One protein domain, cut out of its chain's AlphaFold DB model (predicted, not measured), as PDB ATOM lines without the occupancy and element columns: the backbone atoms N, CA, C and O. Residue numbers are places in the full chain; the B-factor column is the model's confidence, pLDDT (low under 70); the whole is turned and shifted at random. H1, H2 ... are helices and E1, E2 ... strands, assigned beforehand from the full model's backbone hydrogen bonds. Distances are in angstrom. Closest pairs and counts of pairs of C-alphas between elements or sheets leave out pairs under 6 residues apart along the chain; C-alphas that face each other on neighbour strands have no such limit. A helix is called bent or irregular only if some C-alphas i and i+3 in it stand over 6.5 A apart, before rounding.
ATOM      1  N   PRO A  22      87.808  77.719  77.473       66.60
ATOM      2  CA  PRO A  22      88.942  77.742  78.379       66.60
ATOM      3  C   PRO A  22      88.443  77.648  79.816       66.60
ATOM      4  O   PRO A  22      87.793  78.559  80.331       66.60
ATOM      5  N   ILE A  23      88.738  76.524  80.466       72.53
ATOM      6  CA  ILE A  23      88.548  76.406  81.902       72.53
ATOM      7  C   ILE A  23      89.647  77.259  82.527       72.53
ATOM      8  O   ILE A  23      90.834  76.934  82.500       72.53
ATOM      9  N   HIS A  24      89.246  78.401  83.061       77.54
ATOM     10  CA  HIS A  24      90.124  79.302  83.774       77.54
ATOM     11  C   HIS A  24      90.314  78.787  85.193       77.54
ATOM     12  O   HIS A  24      89.414  78.870  86.027       77.54
ATOM     13  N   TYR A  25      91.512  78.292  85.473       78.25
ATOM     14  CA  TYR A  25      91.928  77.948  86.823       78.25
ATOM     15  C   TYR A  25      92.515  79.172  87.519       78.25
ATOM     16  O   TYR A  25      93.393  79.863  86.998       78.25
ATOM     17  N   ARG A  26      92.045  79.430  88.735       79.81
ATOM     18  CA  ARG A  26      92.569  80.455  89.626       79.81
ATOM     19  C   ARG A  26      93.112  79.783  90.875       79.81
ATOM     20  O   ARG A  26      92.363  79.283  91.712       79.81
ATOM     21  N   LEU A  27      94.432  79.820  91.009       80.54
ATOM     22  CA  LEU A  27      95.097  79.384  92.227       80.54
ATOM     23  C   LEU A  27      94.782  80.342  93.376       80.54
ATOM     24  O   LEU A  27      94.667  81.560  93.178       80.54
ATOM     25  N   SER A  28      94.664  79.791  94.585       77.34
ATOM     26  CA  SER A  28      94.483  80.606  95.779       77.34
ATOM     27  C   SER A  28      95.667  81.559  95.967       77.34
ATOM     28  O   SER A  28      96.834  81.173  95.888       77.34
ATOM     29  N   LYS A  29      95.370  82.832  96.258       74.35
ATOM     30  CA  LYS A  29      96.389  83.879  96.463       74.35
ATOM     31  C   LYS A  29      97.263  83.632  97.699       74.35
ATOM     32  O   LYS A  29      98.294  84.284  97.852       74.35
ATOM     33  N   THR A  30      96.839  82.750  98.602       79.62
ATOM     34  CA  THR A  30      97.570  82.429  99.834       79.62
ATOM     35  C   THR A  30      98.655  81.381  99.614       79.62
ATOM     36  O   THR A  30      99.579  81.288 100.425       79.62
ATOM     37  N   THR A  31      98.586  80.622  98.518       85.25
ATOM     38  CA  THR A  31      99.527  79.543  98.236       85.25
ATOM     39  C   THR A  31     100.899  80.093  97.884       85.25
ATOM     40  O   THR A  31     101.055  80.971  97.036       85.25
ATOM     41  N   LYS A  32     101.923  79.560  98.550       90.07
ATOM     42  CA  LYS A  32     103.317  79.952  98.349       90.07
ATOM     43  C   LYS A  32     104.150  78.734  98.002       90.07
ATOM     44  O   LYS A  32     103.952  77.649  98.539       90.07
ATOM     45  N   ILE A  33     105.135  78.944  97.138       91.57
ATOM     46  CA  ILE A  33     106.189  77.960  96.895       91.57
ATOM     47  C   ILE A  33     107.124  77.936  98.103       91.57
ATOM     48  O   ILE A  33     107.540  78.994  98.598       91.57
ATOM     49  N   THR A  34     107.468  76.734  98.559       94.39
ATOM     50  CA  THR A  34     108.390  76.539  99.681       94.39
ATOM     51  C   THR A  34     109.814  76.942  99.294       94.39
ATOM     52  O   THR A  34     110.196  76.930  98.123       94.39
ATOM     53  N   THR A  35     110.647  77.293 100.274       95.18
ATOM     54  CA  THR A  35     112.057  77.632 100.010       95.18
ATOM     55  C   THR A  35     112.806  76.468  99.357       95.18
ATOM     56  O   THR A  35     113.580  76.695  98.432       95.18
ATOM     57  N   ALA A  36     112.522  75.227  99.767       96.63
ATOM     58  CA  ALA A  36     113.120  74.031  99.178       96.63
ATOM     59  C   ALA A  36     112.775  73.885  97.688       96.63
ATOM     60  O   ALA A  36     113.668  73.671  96.875       96.63
ATOM     61  N   GLN A  37     111.507  74.083  97.313       96.61
ATOM     62  CA  GLN A  37     111.082  74.062  95.909       96.61
ATOM     63  C   GLN A  37     111.752  75.174  95.093       96.61
ATOM     64  O   GLN A  37     112.197  74.920  93.981       96.61
ATOM     65  N   LYS A  38     111.899  76.387  95.644       95.35
ATOM     66  CA  LYS A  38     112.618  77.478  94.960       95.35
ATOM     67  C   LYS A  38     114.082  77.127  94.703       95.35
ATOM     68  O   LYS A  38     114.566  77.324  93.594       95.35
ATOM     69  N   VAL A  39     114.778  76.604  95.715       97.38
ATOM     70  CA  VAL A  39     116.177  76.171  95.588       97.38
ATOM     71  C   VAL A  39     116.295  75.052  94.558       97.38
ATOM     72  O   VAL A  39     117.162  75.117  93.691       97.38
ATOM     73  N   PHE A  40     115.389  74.075  94.605       97.16
ATOM     74  CA  PHE A  40     115.328  72.997  93.626       97.16
ATOM     75  C   PHE A  40     115.125  73.525  92.203       97.16
ATOM     76  O   PHE A  40     115.873  73.139  91.315       97.16
ATOM     77  N   MET A  41     114.177  74.443  91.987       96.62
ATOM     78  CA  MET A  41     113.950  75.063  90.678       96.62
ATOM     79  C   MET A  41     115.211  75.755  90.165       96.62
ATOM     80  O   MET A  41     115.635  75.492  89.045       96.62
ATOM     81  N   VAL A  42     115.830  76.613  90.983       96.31
ATOM     82  CA  VAL A  42     117.057  77.323  90.596       96.31
ATOM     83  C   VAL A  42     118.151  76.330  90.224       96.31
ATOM     84  O   VAL A  42     118.753  76.461  89.164       96.31
ATOM     85  N   PHE A  43     118.378  75.317  91.060       97.51
ATOM     86  CA  PHE A  43     119.385  74.295  90.803       97.51
ATOM     87  C   PHE A  43     119.096  73.507  89.522       97.51
ATOM     88  O   PHE A  43     119.993  73.326  88.701       97.51
ATOM     89  N   PHE A  44     117.850  73.071  89.327       97.45
ATOM     90  CA  PHE A  44     117.425  72.306  88.159       97.45
ATOM     91  C   PHE A  44     117.607  73.109  86.870       97.45
ATOM     92  O   PHE A  44     118.302  72.663  85.961       97.45
ATOM     93  N   PHE A  45     117.050  74.321  86.805       96.32
ATOM     94  CA  PHE A  45     117.129  75.159  85.611       96.32
ATOM     95  C   PHE A  45     118.556  75.627  85.322       96.32
ATOM     96  O   PHE A  45     118.959  75.619  84.162       96.32
ATOM     97  N   ALA A  46     119.347  75.962  86.349       96.01
ATOM     98  CA  ALA A  46     120.751  76.332  86.172       96.01
ATOM     99  C   ALA A  46     121.603  75.154  85.683       96.01
ATOM    100  O   ALA A  46     122.418  75.326  84.781       96.01
ATOM    101  N   THR A  47     121.409  73.956  86.241       96.72
ATOM    102  CA  THR A  47     122.150  72.757  85.816       96.72
ATOM    103  C   THR A  47     121.806  72.394  84.376       96.72
ATOM    104  O   THR A  47     122.702  72.125  83.580       96.72
ATOM    105  N   THR A  48     120.522  72.447  84.024       95.73
ATOM    106  CA  THR A  48     120.045  72.205  82.658       95.73
ATOM    107  C   THR A  48     120.589  73.248  81.677       95.73
ATOM    108  O   THR A  48     121.044  72.893  80.592       95.73
ATOM    109  N   GLU A  49     120.639  74.521  82.074       93.37
ATOM    110  CA  GLU A  49     121.212  75.594  81.254       93.37
ATOM    111  C   GLU A  49     122.710  75.382  81.009       93.37
ATOM    112  O   GLU A  49     123.174  75.409  79.871       93.37
ATOM    113  N   VAL A  50     123.474  75.099  82.070       93.80
ATOM    114  CA  VAL A  50     124.908  74.791  81.971       93.80
ATOM    115  C   VAL A  50     125.139  73.569  81.085       93.80
ATOM    116  O   VAL A  50     126.068  73.567  80.280       93.80
ATOM    117  N   PHE A  51     124.285  72.550  81.190       93.88
ATOM    118  CA  PHE A  51     124.348  71.367  80.342       93.88
ATOM    119  C   PHE A  51     124.146  71.711  78.857       93.88
ATOM    120  O   PHE A  51     124.951  71.290  78.027       93.88
ATOM    121  N   TYR A  52     123.147  72.526  78.506       91.67
ATOM    122  CA  TYR A  52     122.937  72.958  77.117       91.67
ATOM    123  C   TYR A  52     124.072  73.840  76.583       91.67
ATOM    124  O   TYR A  52     124.511  73.677  75.439       91.67
ATOM    125  N   ILE A  53     124.612  74.726  77.419       88.69
ATOM    126  CA  ILE A  53     125.794  75.516  77.068       88.69
ATOM    127  C   ILE A  53     126.986  74.589  76.806       88.69
ATOM    128  O   ILE A  53     127.657  74.744  75.789       88.69
ATOM    129  N   ALA A  54     127.227  73.593  77.661       90.68
ATOM    130  CA  ALA A  54     128.320  72.638  77.490       90.68
ATOM    131  C   ALA A  54     128.178  71.818  76.198       90.68
ATOM    132  O   ALA A  54     129.145  71.685  75.446       90.68
ATOM    133  N   LEU A  55     126.969  71.331  75.893       89.39
ATOM    134  CA  LEU A  55     126.690  70.623  74.640       89.39
ATOM    135  C   LEU A  55     126.965  71.494  73.401       89.39
ATOM    136  O   LEU A  55     127.356  70.969  72.361       89.39
ATOM    137  N   SER A  56     126.823  72.819  73.509       85.33
ATOM    138  CA  SER A  56     127.107  73.753  72.409       85.33
ATOM    139  C   SER A  56     128.596  73.859  72.049       85.33
ATOM    140  O   SER A  56     128.921  74.442  71.014       85.33
ATOM    141  N   PHE A  57     129.496  73.331  72.887       85.04
ATOM    142  CA  PHE A  57     130.946  73.308  72.659       85.04
ATOM    143  C   PHE A  57     131.487  71.923  72.281       85.04
ATOM    144  O   PHE A  57     132.695  71.772  72.096       85.04
ATOM    145  N   ILE A  58     130.629  70.907  72.168       86.05
ATOM    146  CA  ILE A  58     131.056  69.584  71.713       86.05
ATOM    147  C   ILE A  58     131.431  69.659  70.230       86.05
ATOM    148  O   ILE A  58     130.696  70.222  69.420       86.05
ATOM    149  N   ALA A  59     132.578  69.071  69.878       80.61
ATOM    150  CA  ALA A  59     132.979  68.904  68.489       80.61
ATOM    151  C   ALA A  59     131.963  68.010  67.769       80.61
ATOM    152  O   ALA A  59     131.734  66.866  68.165       80.61
ATOM    153  N   LEU A  60     131.349  68.547  66.716       77.29
ATOM    154  CA  LEU A  60     130.331  67.851  65.929       77.29
ATOM    155  C   LEU A  60     130.930  67.038  64.776       77.29
ATOM    156  O   LEU A  60     130.180  66.451  64.010       77.29
ATOM    157  N   ASP A  61     132.259  66.947  64.691       75.00
ATOM    158  CA  ASP A  61     132.978  66.125  63.711       75.00
ATOM    159  C   ASP A  61     132.498  64.656  63.647       75.00
ATOM    160  O   ASP A  61     132.485  64.092  62.553       75.00
ATOM    161  N   PRO A  62     132.054  64.009  64.753       78.14
ATOM    162  CA  PRO A  62     131.478  62.664  64.688       78.14
ATOM    163  C   PRO A  62     130.135  62.585  63.944       78.14
ATOM    164  O   PRO A  62     129.719  61.497  63.544       78.14
ATOM    165  N   LEU A  63     129.428  63.707  63.773       76.72
ATOM    166  CA  LEU A  63     128.197  63.774  62.991       76.72
ATOM    167  C   LEU A  63     128.581  63.936  61.517       76.72
ATOM    168  O   LEU A  63     128.834  65.037  61.042       76.72
ATOM    169  N   ALA A  64     128.616  62.817  60.792       73.68
ATOM    170  CA  ALA A  64     129.035  62.763  59.387       73.68
ATOM    171  C   ALA A  64     128.171  63.607  58.425       73.68
ATOM    172  O   ALA A  64     128.582  63.860  57.295       73.68
ATOM    173  N   ASP A  65     126.974  64.016  58.852       86.59
ATOM    174  CA  ASP A  65     126.046  64.817  58.059       86.59
ATOM    175  C   ASP A  65     126.049  66.277  58.542       86.59
ATOM    176  O   ASP A  65     125.667  66.579  59.678       86.59
ATOM    177  N   GLU A  66     126.446  67.191  57.653       85.53
ATOM    178  CA  GLU A  66     126.455  68.640  57.880       85.53
ATOM    179  C   GLU A  66     125.075  69.168  58.307       85.53
ATOM    180  O   GLU A  66     124.981  70.036  59.178       85.53
ATOM    181  N   TYR A  67     123.987  68.618  57.756       87.26
ATOM    182  CA  TYR A  67     122.629  69.016  58.115       87.26
ATOM    183  C   TYR A  67     122.279  68.607  59.549       87.26
ATOM    184  O   TYR A  67     121.689  69.394  60.294       87.26
ATOM    185  N   VAL A  68     122.672  67.399  59.961       86.98
ATOM    186  CA  VAL A  68     122.461  66.904  61.332       86.98
ATOM    187  C   VAL A  68     123.301  67.703  62.322       86.98
ATOM    188  O   VAL A  68     122.787  68.130  63.355       86.98
ATOM    189  N   SER A  69     124.566  67.955  61.983       86.59
ATOM    190  CA  SER A  69     125.483  68.779  62.773       86.59
ATOM    191  C   SER A  69     124.931  70.195  62.976       86.59
ATOM    192  O   SER A  69     124.763  70.655  64.106       86.59
ATOM    193  N   SER A  70     124.518  70.853  61.890       86.27
ATOM    194  CA  SER A  70     123.893  72.177  61.926       86.27
ATOM    195  C   SER A  70     122.607  72.185  62.765       86.27
ATOM    196  O   SER A  70     122.440  73.021  63.654       86.27
ATOM    197  N   GLY A  71     121.713  71.211  62.555       87.82
ATOM    198  CA  GLY A  71     120.474  71.077  63.322       87.82
ATOM    199  C   GLY A  71     120.711  70.892  64.822       87.82
ATOM    200  O   GLY A  71     120.060  71.555  65.636       87.82
ATOM    201  N   PHE A  72     121.673  70.047  65.196       87.93
ATOM    202  CA  PHE A  72     122.076  69.854  66.587       87.93
ATOM    203  C   PHE A  72     122.644  71.142  67.193       87.93
ATOM    204  O   PHE A  72     122.255  71.516  68.302       87.93
ATOM    205  N   PHE A  73     123.505  71.848  66.453       86.65
ATOM    206  CA  PHE A  73     124.094  73.113  66.882       86.65
ATOM    207  C   PHE A  73     123.023  74.166  67.186       86.65
ATOM    208  O   PHE A  73     122.985  74.700  68.294       86.65
ATOM    209  N   TYR A  74     122.110  74.438  66.247       88.62
ATOM    210  CA  TYR A  74     121.065  75.450  66.448       88.62
ATOM    211  C   TYR A  74     120.074  75.065  67.550       88.62
ATOM    212  O   TYR A  74     119.660  75.918  68.339       88.62
ATOM    213  N   THR A  75     119.713  73.782  67.635       88.97
ATOM    214  CA  THR A  75     118.777  73.294  68.655       88.97
ATOM    215  C   THR A  75     119.368  73.457  70.046       88.97
ATOM    216  O   THR A  75     118.776  74.106  70.904       88.97
ATOM    217  N   THR A  76     120.573  72.934  70.251       88.64
ATOM    218  CA  THR A  76     121.245  72.951  71.549       88.64
ATOM    219  C   THR A  76     121.598  74.368  71.990       88.64
ATOM    220  O   THR A  76     121.449  74.697  73.163       88.64
ATOM    221  N   ARG A  77     122.030  75.224  71.055       88.04
ATOM    222  CA  ARG A  77     122.513  76.571  71.371       88.04
ATOM    223  C   ARG A  77     121.405  77.593  71.596       88.04
ATOM    224  O   ARG A  77     121.610  78.535  72.355       88.04
ATOM    225  N   PHE A  78     120.266  77.452  70.920       88.99
ATOM    226  CA  PHE A  78     119.209  78.468  70.956       88.99
ATOM    227  C   PHE A  78     117.872  77.912  71.435       88.99
ATOM    228  O   PHE A  78     117.271  78.473  72.349       88.99
ATOM    229  N   ILE A  79     117.404  76.813  70.840       91.29
ATOM    230  CA  ILE A  79     116.064  76.279  71.115       91.29
ATOM    231  C   ILE A  79     115.983  75.731  72.544       91.29
ATOM    232  O   ILE A  79     115.054  76.070  73.274       91.29
ATOM    233  N   CYS A  80     116.962  74.931  72.968       91.68
ATOM    234  CA  CYS A  80     116.975  74.321  74.295       91.68
ATOM    235  C   CYS A  80     117.012  75.366  75.430       91.68
ATOM    236  O   CYS A  80     116.121  75.311  76.279       91.68
ATOM    237  N   PRO A  81     117.925  76.363  75.437       91.72
ATOM    238  CA  PRO A  81     117.882  77.473  76.394       91.72
ATOM    239  C   PRO A  81     116.557  78.238  76.396       91.72
ATOM    240  O   PRO A  81     116.007  78.541  77.455       91.72
ATOM    241  N   ALA A  82     115.990  78.513  75.216       92.64
ATOM    242  CA  ALA A  82     114.707  79.203  75.121       92.64
ATOM    243  C   ALA A  82     113.579  78.393  75.783       92.64
ATOM    244  O   ALA A  82     112.823  78.939  76.584       92.64
ATOM    245  N   ILE A  83     113.496  77.085  75.511       92.51
ATOM    246  CA  ILE A  83     112.527  76.186  76.156       92.51
ATOM    247  C   ILE A  83     112.768  76.125  77.667       92.51
ATOM    248  O   ILE A  83     111.814  76.206  78.436       92.51
ATOM    249  N   ASN A  84     114.028  76.029  78.100       93.18
ATOM    250  CA  ASN A  84     114.407  75.982  79.510       93.18
ATOM    251  C   ASN A  84     113.906  77.227  80.263       93.18
ATOM    252  O   ASN A  84     113.300  77.106  81.325       93.18
ATOM    253  N   ILE A  85     114.061  78.419  79.673       92.56
ATOM    254  CA  ILE A  85     113.553  79.685  80.222       92.56
ATOM    255  C   ILE A  85     112.017  79.725  80.215       92.56
ATOM    256  O   ILE A  85     111.406  80.097  81.219       92.56
ATOM    257  N   LEU A  86     111.380  79.329  79.109       93.43
ATOM    258  CA  LEU A  86     109.915  79.315  78.981       93.43
ATOM    259  C   LEU A  86     109.245  78.305  79.925       93.43
ATOM    260  O   LEU A  86     108.102  78.507  80.334       93.43
ATOM    261  N   ALA A  87     109.953  77.249  80.321       94.54
ATOM    262  CA  ALA A  87     109.465  76.256  81.268       94.54
ATOM    263  C   ALA A  87     109.454  76.759  82.725       94.54
ATOM    264  O   ALA A  87     108.685  76.235  83.533       94.54
ATOM    265  N   ILE A  88     110.234  77.790  83.079       93.42
ATOM    266  CA  ILE A  88     110.288  78.348  84.445       93.42
ATOM    267  C   ILE A  88     108.897  78.746  84.976       93.42
ATOM    268  O   ILE A  88     108.528  78.261  86.050       93.42
ATOM    269  N   PRO A  89     108.098  79.594  84.289       93.56
ATOM    270  CA  PRO A  89     106.768  79.965  84.771       93.56
ATOM    271  C   PRO A  89     105.804  78.776  84.833       93.56
ATOM    272  O   PRO A  89     104.987  78.711  85.749       93.56
ATOM    273  N   ILE A  90     105.915  77.811  83.915       92.36
ATOM    274  CA  ILE A  90     105.067  76.610  83.907       92.36
ATOM    275  C   ILE A  90     105.342  75.772  85.157       92.36
ATOM    276  O   ILE A  90     104.426  75.437  85.905       92.36
ATOM    277  N   VAL A  91     106.617  75.494  85.436       93.07
ATOM    278  CA  VAL A  91     107.039  74.747  86.627       93.07
ATOM    279  C   VAL A  91     106.709  75.515  87.909       93.07
ATOM    280  O   VAL A  91     106.283  74.918  88.895       93.07
ATOM    281  N   TYR A  92     106.837  76.843  87.901       92.53
ATOM    282  CA  TYR A  92     106.423  77.696  89.016       92.53
ATOM    283  C   TYR A  92     104.930  77.529  89.333       92.53
ATOM    284  O   TYR A  92     104.559  77.284  90.483       92.53
ATOM    285  N   VAL A  93     104.072  77.620  88.313       90.95
ATOM    286  CA  VAL A  93     102.626  77.423  88.465       90.95
ATOM    287  C   VAL A  93     102.317  75.992  88.898       90.95
ATOM    288  O   VAL A  93     101.477  75.814  89.773       90.95
ATOM    289  N   ALA A  94     103.034  74.987  88.387       90.76
ATOM    290  CA  ALA A  94     102.875  73.600  88.816       90.76
ATOM    291  C   ALA A  94     103.193  73.411  90.309       90.76
ATOM    292  O   ALA A  94     102.451  72.732  91.011       90.76
ATOM    293  N   PHE A  95     104.241  74.053  90.838       92.69
ATOM    294  CA  PHE A  95     104.535  74.008  92.274       92.69
ATOM    295  C   PHE A  95     103.508  74.755  93.121       92.69
ATOM    296  O   PHE A  95     103.160  74.291  94.207       92.69
ATOM    297  N   LEU A  96     102.991  75.888  92.641       91.05
ATOM    298  CA  LEU A  96     101.858  76.533  93.300       91.05
ATOM    299  C   LEU A  96     100.626  75.619  93.284       91.05
ATOM    300  O   LEU A  96      99.964  75.485  94.307       91.05
ATOM    301  N   ALA A  97     100.354  74.945  92.169       87.19
ATOM    302  CA  ALA A  97      99.257  73.991  92.049       87.19
ATOM    303  C   ALA A  97      99.485  72.712  92.874       87.19
ATOM    304  O   ALA A  97      98.555  72.027  93.271       87.19
ATOM    305  N   TYR A  98     100.725  72.373  93.193       87.60
ATOM    306  CA  TYR A  98     100.993  71.271  94.105       87.60
ATOM    307  C   TYR A  98     100.737  71.659  95.572       87.60
ATOM    308  O   TYR A  98     100.270  70.843  96.367       87.60
ATOM    309  N   ASN A  99     101.041  72.910  95.927       88.91
ATOM    310  CA  ASN A  99     100.947  73.407  97.300       88.91
ATOM    311  C   ASN A  99      99.576  73.982  97.664       88.91
ATOM    312  O   ASN A  99      99.367  74.338  98.821       88.91
ATOM    313  N   SER A 100      98.678  74.178  96.701       86.27
ATOM    314  CA  SER A 100      97.363  74.729  97.013       86.27
ATOM    315  C   SER A 100      96.467  73.642  97.572       86.27
ATOM    316  O   SER A 100      96.367  72.541  97.031       86.27
ATOM    317  N   GLU A 101      95.785  73.995  98.648       82.88
ATOM    318  CA  GLU A 101      94.692  73.207  99.205       82.88
ATOM    319  C   GLU A 101      93.407  73.419  98.403       82.88
ATOM    320  O   GLU A 101      92.542  72.549  98.403       82.88
ATOM    321  N   GLU A 102      93.285  74.561  97.714       81.83
ATOM    322  CA  GLU A 102      92.064  74.964  97.027       81.83
ATOM    323  C   GLU A 102      92.344  75.640  95.673       81.83
ATOM    324  O   GLU A 102      93.109  76.605  95.584       81.83
ATOM    325  N   PHE A 103      91.658  75.179  94.623       81.92
ATOM    326  CA  PHE A 103      91.647  75.813  93.302       81.92
ATOM    327  C   PHE A 103      90.242  76.221  92.925       81.92
ATOM    328  O   PHE A 103      89.348  75.381  92.882       81.92
ATOM    329  N   ALA A 104      90.057  77.487  92.572       81.69
ATOM    330  CA  ALA A 104      88.847  77.881  91.879       81.69
ATOM    331  C   ALA A 104      89.014  77.583  90.388       81.69
ATOM    332  O   ALA A 104      90.079  77.817  89.815       81.69
ATOM    333  N   PHE A 105      87.961  77.099  89.752       82.50
ATOM    334  CA  PHE A 105      87.881  77.017  88.305       82.50
ATOM    335  C   PHE A 105      86.612  77.717  87.839       82.50
ATOM    336  O   PHE A 105      85.619  77.791  88.563       82.50
ATOM    337  N   SER A 106      86.661  78.246  86.629       80.70
ATOM    338  CA  SER A 106      85.507  78.826  85.966       80.70
ATOM    339  C   SER A 106      85.591  78.541  84.481       80.70
ATOM    340  O   SER A 106      86.649  78.734  83.889       80.70
ATOM    341  N   GLY A 107      84.500  78.116  83.873       80.07
ATOM    342  CA  GLY A 107      84.455  77.856  82.444       80.07
ATOM    343  C   GLY A 107      83.031  77.904  81.933       80.07
ATOM    344  O   GLY A 107      82.104  78.251  82.663       80.07
ATOM    345  N   LEU A 108      82.856  77.532  80.674       77.62
ATOM    346  CA  LEU A 108      81.543  77.261  80.106       77.62
ATOM    347  C   LEU A 108      81.394  75.744  80.045       77.62
ATOM    348  O   LEU A 108      82.290  75.054  79.557       77.62
ATOM    349  N   GLU A 109      80.304  75.218  80.584       73.36
ATOM    350  CA  GLU A 109      80.043  73.786  80.531       73.36
ATOM    351  C   GLU A 109      79.805  73.378  79.062       73.36
ATOM    352  O   GLU A 109      78.933  73.967  78.413       73.36
ATOM    353  N   PRO A 110      80.525  72.373  78.520       69.90
ATOM    354  CA  PRO A 110      80.413  71.995  77.107       69.90
ATOM    355  C   PRO A 110      78.996  71.581  76.696       69.90
ATOM    356  O   PRO A 110      78.578  71.818  75.565       69.90
ATOM    357  N   THR A 111      78.262  70.958  77.621       74.61
ATOM    358  CA  THR A 111      76.944  70.366  77.366       74.61
ATOM    359  C   THR A 111      75.806  71.368  77.544       74.61
ATOM    360  O   THR A 111      74.877  71.381  76.740       74.61
ATOM    361  N   SER A 112      75.847  72.199  78.594       76.74
ATOM    362  CA  SER A 112      74.747  73.123  78.918       76.74
ATOM    363  C   SER A 112      74.955  74.540  78.379       76.74
ATOM    364  O   SER A 112      74.002  75.317  78.318       76.74
ATOM    365  N   GLY A 113      76.191  74.902  78.021       74.62
ATOM    366  CA  GLY A 113      76.560  76.270  77.667       74.62
ATOM    367  C   GLY A 113      76.509  77.257  78.840       74.62
ATOM    368  O   GLY A 113      76.708  78.453  78.635       74.62
ATOM    369  N   ARG A 114      76.225  76.793  80.065       76.86
ATOM    370  CA  ARG A 114      76.158  77.647  81.252       76.86
ATOM    371  C   ARG A 114      77.557  77.939  81.773       76.86
ATOM    372  O   ARG A 114      78.457  77.101  81.698       76.86
ATOM    373  N   PHE A 115      77.731  79.138  82.316       76.51
ATOM    374  CA  PHE A 115      78.935  79.467  83.061       76.51
ATOM    375  C   PHE A 115      78.908  78.697  84.381       76.51
ATOM    376  O   PHE A 115      77.942  78.795  85.136       76.51
ATOM    377  N   TRP A 116      79.945  77.913  84.643       74.51
ATOM    378  CA  TRP A 116      80.078  77.151  85.877       74.51
ATOM    379  C   TRP A 116      81.349  77.592  86.583       74.51
ATOM    380  O   TRP A 116      82.392  77.803  85.956       74.51
ATOM    381  N   HIS A 117      81.244  77.768  87.896       79.94
ATOM    382  CA  HIS A 117      82.377  78.033  88.758       79.94
ATOM    383  C   HIS A 117      82.340  77.088  89.955       79.94
ATOM    384  O   HIS A 117      81.296  76.838  90.565       79.94
ATOM    385  N   GLY A 118      83.497  76.560  90.319       81.26
ATOM    386  CA  GLY A 118      83.614  75.647  91.442       81.26
ATOM    387  C   GLY A 118      84.936  75.814  92.153       81.26
ATOM    388  O   GLY A 118      85.862  76.462  91.658       81.26
ATOM    389  N   VAL A 119      85.002  75.226  93.339       81.11
ATOM    390  CA  VAL A 119      86.232  75.126  94.117       81.11
ATOM    391  C   VAL A 119      86.560  73.650  94.272       81.11
ATOM    392  O   VAL A 119      85.752  72.872  94.776       81.11
ATOM    393  N   TYR A 120      87.748  73.268  93.821       77.03
ATOM    394  CA  TYR A 120      88.368  72.009  94.199       77.03
ATOM    395  C   TYR A 120      89.051  72.206  95.534       77.03
ATOM    396  O   TYR A 120      89.893  73.093  95.648       77.03
ATOM    397  N   LYS A 121      88.720  71.373  96.515       80.30
ATOM    398  CA  LYS A 121      89.393  71.343  97.809       80.30
ATOM    399  C   LYS A 121      90.071  69.997  97.997       80.30
ATOM    400  O   LYS A 121      89.467  68.948  97.780       80.30
ATOM    401  N   ARG A 122      91.336  70.017  98.397       73.83
ATOM    402  CA  ARG A 122      92.091  68.808  98.708       73.83
ATOM    403  C   ARG A 122      91.691  68.306 100.090       73.83
ATOM    404  O   ARG A 122      91.799  69.036 101.073       73.83
ATOM    405  N   ILE A 123      91.277  67.047 100.184       73.54
ATOM    406  CA  ILE A 123      91.045  66.391 101.468       73.54
ATOM    407  C   ILE A 123      92.416  66.020 102.046       73.54
ATOM    408  O   ILE A 123      93.062  65.084 101.572       73.54
ATOM    409  N   GLU A 124      92.873  66.724 103.085       67.72
ATOM    410  CA  GLU A 124      94.195  66.492 103.704       67.72
ATOM    411  C   GLU A 124      94.435  65.028 104.111       67.72
ATOM    412  O   GLU A 124      95.565  64.549 104.066       67.72
ATOM    413  N   LYS A 125      93.377  64.309 104.511       67.29
ATOM    414  CA  LYS A 125      93.476  62.948 105.061       67.29
ATOM    415  C   LYS A 125      93.535  61.832 104.016       67.29
ATOM    416  O   LYS A 125      94.162  60.817 104.297       67.29
ATOM    417  N   SER A 126      92.879  61.982 102.863       72.53
ATOM    418  CA  SER A 126      92.871  60.956 101.803       72.53
ATOM    419  C   SER A 126      93.754  61.324 100.610       72.53
ATOM    420  O   SER A 126      94.148  60.447  99.847       72.53
ATOM    421  N   GLY A 127      94.089  62.607 100.443       65.46
ATOM    422  CA  GLY A 127      94.739  63.109  99.235       65.46
ATOM    423  C   GLY A 127      93.803  63.191  98.024       65.46
ATOM    424  O   GLY A 127      94.265  63.576  96.950       65.46
ATOM    425  N   GLU A 128      92.520  62.862  98.190       77.74
ATOM    426  CA  GLU A 128      91.493  62.989  97.156       77.74
ATOM    427  C   GLU A 128      90.996  64.438  97.047       77.74
ATOM    428  O   GLU A 128      91.189  65.261  97.947       77.74
ATOM    429  N   TRP A 129      90.362  64.756  95.919       72.33
ATOM    430  CA  TRP A 129      89.786  66.070  95.650       72.33
ATOM    431  C   TRP A 129      88.274  66.027  95.852       72.33
ATOM    432  O   TRP A 129      87.579  65.270  95.176       72.33
ATOM    433  N   GLU A 130      87.760  66.872  96.742       75.97
ATOM    434  CA  GLU A 130      86.333  67.176  96.825       75.97
ATOM    435  C   GLU A 130      86.015  68.336  95.879       75.97
ATOM    436  O   GLU A 130      86.682  69.376  95.893       75.97
ATOM    437  N   TYR A 131      84.994  68.151  95.041       68.92
ATOM    438  CA  TYR A 131      84.473  69.204  94.178       68.92
ATOM    439  C   TYR A 131      83.267  69.849  94.863       68.92
ATOM    440  O   TYR A 131      82.298  69.175  95.209       68.92
ATOM    441  N   MET A 132      83.311  71.165  95.051       69.15
ATOM    442  CA  MET A 132      82.123  71.940  95.393       69.15
ATOM    443  C   MET A 132      81.738  72.779  94.180       69.15
ATOM    444  O   MET A 132      82.361  73.804  93.887       69.15
ATOM    445  N   GLU A 133      80.716  72.332  93.453       65.41
ATOM    446  CA  GLU A 133      80.062  73.158  92.443       65.41
ATOM    447  C   GLU A 133      79.235  74.222  93.172       65.41
ATOM    448  O   GLU A 133      78.352  73.901  93.966       65.41
ATOM    449  N   THR A 134      79.514  75.500  92.922       65.88
ATOM    450  CA  THR A 134      78.594  76.562  93.336       65.88
ATOM    451  C   THR A 134      77.756  76.887  92.110       65.88
ATOM    452  O   THR A 134      78.194  77.647  91.253       65.88
ATOM    453  N   ARG A 135      76.582  76.263  91.977       53.06
ATOM    454  CA  ARG A 135      75.648  76.633  90.908       53.06
ATOM    455  C   ARG A 135      75.136  78.041  91.164       53.06
ATOM    456  O   ARG A 135      74.671  78.334  92.266       53.06
TER     457      ARG A 135
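What this domain is: This is residues 22 to 135 of the 142 residues of an uncharacterized protein of Caenorhabditis elegans (UniProt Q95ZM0). A small, strongly twisted sheet of four strands lies at the open end of a long hairpin of two helices, H1 and the bent H2, which reaches away from it. The printed part has 114 residues, with named elements in the order E1 H1 H2 E2 E3 E4. The sheet runs E1 E2 E3 E4, all antiparallel; the class is mixed, helices and strands. The whole is extended, with a radius of gyration of the C-alphas of 21.2 A, and spans 64 by 37 by 23 A.

How they stand to each other: Start at edge strand E1, residues 24 to 27, where N 26 is 2.8 A from O 104 of E2, residues 102 to 108. E2, E3, residues 115 to 122, and E4, residues 129 to 134, form a meander, each strand the antiparallel neighbour of the one before; look for N 105 and O 118 at 2.9 A, and N 121 and O 130 at 2.9 A, within hydrogen-bond range. H2, residues 66 to 99, was assigned as one helix by its hydrogen bonds but is bent, with C-alphas 77 and 80 6.7 A apart; its arms H2a, residues 66 to 77, and H2b, residues 80 to 99, stand at a steep tilt of 43 degrees. H2b is irregular, with C-alphas 86 and 89 6.6 A apart, and only grazes the sheet with residues 93 to 99. H1, residues 35 to 55, touches H2b, closest at the C-alphas of Glu 49 and Pro 81, 6.2 A, opposite ways at a shallow tilt of 16 degrees. Every O i to N i+4 pair is within hydrogen-bond range in H1 and H2a, and 13 of 16 in H2b.

Where its parts are: Find C-alpha 24 at (90.124, 79.302, 83.774), where E1 begins its 9.8 A. H1 runs 30.1 A from C-alpha 35 at (112.057, 77.632, 100.010); H2a covers 16.1 A and H2b 28.1 A. E2 measures 20.1 A, E3 23.1 A and E4 15.5 A, ending at C-alpha 134, (78.594, 76.562, 93.336).

The domain as a whole: The C-alphas farthest apart, those of Asp 61 and Arg 135, are 64.3 A apart. The printed part has no cut and no long link. Confidence is under 70 at residues 22, 110, 124 to 125, 127 and 131 to 135.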